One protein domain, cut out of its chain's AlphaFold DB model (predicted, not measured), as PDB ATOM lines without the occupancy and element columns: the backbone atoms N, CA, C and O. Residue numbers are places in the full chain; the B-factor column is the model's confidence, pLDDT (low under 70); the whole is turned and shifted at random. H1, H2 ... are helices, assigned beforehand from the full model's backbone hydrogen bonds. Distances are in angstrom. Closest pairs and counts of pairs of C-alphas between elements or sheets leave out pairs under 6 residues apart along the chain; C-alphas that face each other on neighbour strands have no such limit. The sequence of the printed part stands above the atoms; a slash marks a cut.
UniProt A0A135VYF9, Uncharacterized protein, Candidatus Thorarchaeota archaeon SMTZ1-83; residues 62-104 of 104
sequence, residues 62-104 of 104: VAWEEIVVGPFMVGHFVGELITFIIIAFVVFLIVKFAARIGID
ATOM      1  N   VAL A  62     122.321 -27.573  73.433       67.19
ATOM      2  CA  VAL A  62     121.524 -26.407  73.806       67.19
ATOM      3  C   VAL A  62     121.415 -26.288  75.332       67.19
ATOM      4  O   VAL A  62     120.343 -26.386  75.920       67.19
ATOM      5  N   ALA A  63     122.545 -26.008  75.989       69.56
ATOM      6  CA  ALA A  63     122.663 -25.821  77.441       69.56
ATOM      7  C   ALA A  63     121.742 -24.716  77.998       69.56
ATOM      8  O   ALA A  63     121.547 -24.597  79.206       69.56
ATOM      9  N   TRP A  64     121.159 -23.892  77.125       71.56
ATOM     10  CA  TRP A  64     120.164 -22.904  77.510       71.56
ATOM     11  C   TRP A  64     118.826 -23.511  77.938       71.56
ATOM     12  O   TRP A  64     118.086 -22.813  78.621       71.56
ATOM     13  N   GLU A  65     118.512 -24.769  77.605       78.19
ATOM     14  CA  GLU A  65     117.244 -25.418  77.989       78.19
ATOM     15  C   GLU A  65     117.125 -25.630  79.504       78.19
ATOM     16  O   GLU A  65     116.027 -25.569  80.062       78.19
ATOM     17  N   GLU A  66     118.262 -25.758  80.186       83.50
ATOM     18  CA  GLU A  66     118.351 -25.920  81.638       83.50
ATOM     19  C   GLU A  66     118.247 -24.590  82.407       83.50
ATOM     20  O   GLU A  66     118.233 -24.577  83.640       83.50
ATOM     21  N   ILE A  67     118.155 -23.449  81.709       86.31
ATOM     22  CA  ILE A  67     118.061 -22.138  82.360       86.31
ATOM     23  C   ILE A  67     116.716 -22.010  83.079       86.31
ATOM     24  O   ILE A  67     115.652 -21.854  82.469       86.31
ATOM     25  N   VAL A  68     116.791 -21.998  84.408       92.19
ATOM     26  CA  VAL A  68     115.669 -21.745  85.311       92.19
ATOM     27  C   VAL A  68     115.808 -20.382  85.984       92.19
ATOM     28  O   VAL A  68     116.887 -19.984  86.423       92.19
ATOM     29  N   VAL A  69     114.694 -19.660  86.090       91.25
ATOM     30  CA  VAL A  69     114.599 -18.394  86.827       91.25
ATOM     31  C   VAL A  69     113.507 -18.553  87.876       91.25
ATOM     32  O   VAL A  69     112.316 -18.451  87.583       91.25
ATOM     33  N   GLY A  70     113.903 -18.856  89.114       90.19
ATOM     34  CA  GLY A  70     112.952 -19.217  90.168       90.19
ATOM     35  C   GLY A  70     112.156 -20.479  89.784       90.19
ATOM     36  O   GLY A  70     112.772 -21.465  89.390       90.19
ATOM     37  N   PRO A  71     110.812 -20.479  89.866       90.50
ATOM     38  CA  PRO A  71     109.993 -21.624  89.457       90.50
ATOM     39  C   PRO A  71     109.803 -21.741  87.932       90.50
ATOM     40  O   PRO A  71     109.104 -22.646  87.479       90.50
ATOM     41  N   PHE A  72     110.359 -20.826  87.129       90.00
ATOM     42  CA  PHE A  72     110.103 -20.754  85.689       90.00
ATOM     43  C   PHE A  72     111.216 -21.423  84.868       90.00
ATOM     44  O   PHE A  72     112.380 -21.031  84.953       90.00
ATOM     45  N   MET A  73     110.843 -22.386  84.019       91.44
ATOM     46  CA  MET A  73     111.730 -23.093  83.079       91.44
ATOM     47  C   MET A  73     111.865 -22.313  81.760       91.44
ATOM     48  O   MET A  73     111.354 -22.716  80.717       91.44
ATOM     49  N   VAL A  74     112.504 -21.143  81.825       90.25
ATOM     50  CA  VAL A  74     112.611 -20.211  80.687       90.25
ATOM     51  C   VAL A  74     113.386 -20.834  79.526       90.25
ATOM     52  O   VAL A  74     112.995 -20.668  78.373       90.25
ATOM     53  N   GLY A  75     114.442 -21.583  79.837       87.81
ATOM     54  CA  GLY A  75     115.240 -22.311  78.862       87.81
ATOM     55  C   GLY A  75     114.414 -23.254  77.998       87.81
ATOM     56  O   GLY A  75     114.405 -23.139  76.774       87.81
ATOM     57  N   HIS A  76     113.664 -24.139  78.652       87.75
ATOM     58  CA  HIS A  76     112.767 -25.078  77.987       87.75
ATOM     59  C   HIS A  76     111.729 -24.368  77.106       87.75
ATOM     60  O   HIS A  76     111.539 -24.747  75.955       87.75
ATOM     61  N   PHE A  77     111.114 -23.282  77.591       89.75
ATOM     62  CA  PHE A  77     110.155 -22.515  76.789       89.75
ATOM     63  C   PHE A  77     110.777 -21.934  75.508       89.75
ATOM     64  O   PHE A  77     110.153 -21.965  74.448       89.75
ATOM     65  N   VAL A  78     112.004 -21.411  75.584       87.62
ATOM     66  CA  VAL A  78     112.712 -20.895  74.402       87.62
ATOM     67  C   VAL A  78     113.060 -22.029  73.432       87.62
ATOM     68  O   VAL A  78     112.917 -21.842  72.223       87.62
ATOM     69  N   GLY A  79     113.444 -23.206  73.936       84.56
ATOM     70  CA  GLY A  79     113.657 -24.408  73.120       84.56
ATOM     71  C   GLY A  79     112.394 -24.841  72.363       84.56
ATOM     72  O   GLY A  79     112.428 -25.023  71.142       84.56
ATOM     73  N   GLU A  80     111.254 -24.900  73.054       87.06
ATOM     74  CA  GLU A  80     109.941 -25.183  72.451       87.06
ATOM     75  C   GLU A  80     109.551 -24.124  71.407       87.06
ATOM     76  O   GLU A  80     109.067 -24.449  70.321       87.06
ATOM     77  N   LEU A  81     109.822 -22.844  71.682       89.62
ATOM     78  CA  LEU A  81     109.552 -21.754  70.745       89.62
ATOM     79  C   LEU A  81     110.392 -21.870  69.463       89.62
ATOM     80  O   LEU A  81     109.871 -21.671  68.363       89.62
ATOM     81  N   ILE A  82     111.679 -22.203  69.584       83.94
ATOM     82  CA  ILE A  82     112.557 -22.430  68.428       83.94
ATOM     83  C   ILE A  82     112.068 -23.643  67.629       83.94
ATOM     84  O   ILE A  82     111.935 -23.556  66.407       83.94
ATOM     85  N   THR A  83     111.735 -24.741  68.309       81.00
ATOM     86  CA  THR A  83     111.192 -25.956  67.683       81.00
ATOM     87  C   THR A  83     109.908 -25.656  66.911       81.00
ATOM     88  O   THR A  83     109.771 -26.056  65.754       81.00
ATOM     89  N   PHE A  84     108.997 -24.869  67.485       87.25
ATOM     90  CA  PHE A  84     107.784 -24.418  66.805       87.25
ATOM     91  C   PHE A  84     108.086 -23.614  65.530       87.25
ATOM     92  O   PHE A  84     107.475 -23.861  64.486       87.25
ATOM     93  N   ILE A  85     109.048 -22.684  65.580       90.06
ATOM     94  CA  ILE A  85     109.470 -21.904  64.404       90.06
ATOM     95  C   ILE A  85     110.032 -22.828  63.314       90.06
ATOM     96  O   ILE A  85     109.708 -22.651  62.136       90.06
ATOM     97  N   ILE A  86     110.828 -23.835  63.689       85.12
ATOM     98  CA  ILE A  86     111.366 -24.834  62.755       85.12
ATOM     99  C   ILE A  86     110.225 -25.635  62.117       85.12
ATOM    100  O   ILE A  86     110.183 -25.750  60.891       85.12
ATOM    101  N   ILE A  87     109.271 -26.134  62.910       85.31
ATOM    102  CA  ILE A  87     108.104 -26.871  62.398       85.31
ATOM    103  C   ILE A  87     107.318 -26.010  61.406       85.31
ATOM    104  O   ILE A  87     107.039 -26.454  60.291       85.31
ATOM    105  N   ALA A  88     107.005 -24.766  61.773       89.94
ATOM    106  CA  ALA A  88     106.279 -23.839  60.910       89.94
ATOM    107  C   ALA A  88     107.022 -23.587  59.586       89.94
ATOM    108  O   ALA A  88     106.406 -23.575  58.515       89.94
ATOM    109  N   PHE A  89     108.348 -23.443  59.638       89.94
ATOM    110  CA  PHE A  89     109.177 -23.264  58.450       89.94
ATOM    111  C   PHE A  89     109.200 -24.510  57.555       89.94
ATOM    112  O   PHE A  89     109.070 -24.393  56.334       89.94
ATOM    113  N   VAL A  90     109.312 -25.708  58.133       84.69
ATOM    114  CA  VAL A  90     109.293 -26.967  57.372       84.69
ATOM    115  C   VAL A  90     107.932 -27.187  56.714       84.69
ATOM    116  O   VAL A  90     107.879 -27.485  55.521       84.69
ATOM    117  N   VAL A  91     106.832 -26.963  57.436       85.81
ATOM    118  CA  VAL A  91     105.475 -27.010  56.862       85.81
ATOM    119  C   VAL A  91     105.355 -26.043  55.691       85.81
ATOM    120  O   VAL A  91     104.878 -26.422  54.620       85.81
ATOM    121  N   PHE A  92     105.841 -24.814  55.859       89.62
ATOM    122  CA  PHE A  92     105.861 -23.830  54.785       89.62
ATOM    123  C   PHE A  92     106.651 -24.321  53.562       89.62
ATOM    124  O   PHE A  92     106.178 -24.170  52.435       89.62
ATOM    125  N   LEU A  93     107.822 -24.935  53.754       89.50
ATOM    126  CA  LEU A  93     108.604 -25.500  52.653       89.50
ATOM    127  C   LEU A  93     107.868 -26.636  51.938       89.50
ATOM    128  O   LEU A  93     107.892 -26.673  50.708       89.50
ATOM    129  N   ILE A  94     107.191 -27.519  52.675       85.62
ATOM    130  CA  ILE A  94     106.405 -28.621  52.101       85.62
ATOM    131  C   ILE A  94     105.265 -28.068  51.245       85.62
ATOM    132  O   ILE A  94     105.144 -28.446  50.081       85.62
ATOM    133  N   VAL A  95     104.479 -27.127  51.777       86.44
ATOM    134  CA  VAL A  95     103.375 -26.495  51.033       86.44
ATOM    135  C   VAL A  95     103.907 -25.762  49.801       86.44
ATOM    136  O   VAL A  95     103.367 -25.905  48.705       86.44
ATOM    137  N   LYS A  96     105.015 -25.028  49.943       87.44
ATOM    138  CA  LYS A  96     105.656 -24.315  48.830       87.44
ATOM    139  C   LYS A  96     106.168 -25.264  47.746       87.44
ATOM    140  O   LYS A  96     106.111 -24.925  46.565       87.44
ATOM    141  N   PHE A  97     106.701 -26.421  48.127       89.69
ATOM    142  CA  PHE A  97     107.190 -27.425  47.187       89.69
ATOM    143  C   PHE A  97     106.040 -28.139  46.475       89.69
ATOM    144  O   PHE A  97     106.086 -28.267  45.253       89.69
ATOM    145  N   ALA A  98     104.984 -28.512  47.203       88.44
ATOM    146  CA  ALA A  98     103.769 -29.084  46.629       88.44
ATOM    147  C   ALA A  98     103.133 -28.133  45.599       88.44
ATOM    148  O   ALA A  98     102.914 -28.531  44.455       88.44
ATOM    149  N   ALA A  99     102.981 -26.850  45.952       87.06
ATOM    150  CA  ALA A  99     102.477 -25.821  45.042       87.06
ATOM    151  C   ALA A  99     103.371 -25.631  43.801       87.06
ATOM    152  O   ALA A  99     102.888 -25.358  42.708       87.06
ATOM    153  N   ARG A 100     104.695 -25.799  43.939       87.06
ATOM    154  CA  ARG A 100     105.632 -25.714  42.806       87.06
ATOM    155  C   ARG A 100     105.529 -26.910  41.853       87.06
ATOM    156  O   ARG A 100     105.853 -26.751  40.679       87.06
ATOM    157  N   ILE A 101     105.118 -28.082  42.333       88.06
ATOM    158  CA  ILE A 101     104.985 -29.295  41.508       88.06
ATOM    159  C   ILE A 101     103.687 -29.283  40.674       88.06
ATOM    160  O   ILE A 101     103.536 -30.105  39.776       88.06
ATOM    161  N   GLY A 102     102.789 -28.313  40.884       77.62
ATOM    162  CA  GLY A 102     101.523 -28.226  40.144       77.62
ATOM    163  C   GLY A 102     100.489 -29.244  40.622       77.62
ATOM    164  O   GLY A 102      99.637 -29.676  39.850       77.62
ATOM    165  N   ILE A 103     100.594 -29.665  41.884       69.06
ATOM    166  CA  ILE A 103      99.518 -30.360  42.585       69.06
ATOM    167  C   ILE A 103      98.640 -29.249  43.171       69.06
ATOM    168  O   ILE A 103      98.869 -28.825  44.303       69.06
ATOM    169  N   ASP A 104      97.753 -28.698  42.340       55.09
ATOM    170  CA  ASP A 104      96.702 -27.767  42.780       55.09
ATOM    171  C   ASP A 104      95.690 -28.472  43.700       55.09
ATOM    172  O   ASP A 104      95.321 -29.637  43.406       55.09
TER     173      ASP A 104
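Overview. This is residues 62 to 104 of the 104 residues of an uncharacterized protein of Candidatus Thorarchaeota archaeon SMTZ1-83 (UniProt A0A135VYF9). One long helix, H2, makes most of the length of a rod, and the short helix H1 packs on its first turns, at residues 74 to 79, with the loop of residues 67 to 73 between the two helices reaching beyond the start of H2. Residues 81 to 104 stand free, so that most of H2 sticks out. The printed part has 43 residues with two named helices, H1 then H2, and no named strand; the class is all helix. It is extended, with a radius of gyration of the C-alphas of 16.3 A and spans of 52 by 16 by 6 A.

Along the chain. H1 holds residues 63 to 66 and begins at C-alpha 63 (122.663, -25.821, 77.441). H2 holds residues 74 to 101 and is 40.9 A long from C-alpha 74 (112.611, -20.211, 80.687) to C-alpha 101 (104.985, -29.295, 41.508).

Arrangement. H1 and H2 touch, H2 with residues 74 to 79 alone; their closest C-alphas are those of Glu 65 and Gly 75, 3.8 A apart. In H2 every O i to N i+4 pair is within hydrogen-bond range; H1 is too short for such a pair.

Size, cuts and confidence. The C-alphas farthest apart, of Gly 70 and Gly 102, are 52.1 A apart. The printed part has no cut, and the link from H1 to H2 is short. The pLDDT is under 70 at residues 62 to 63 and 103 to 104.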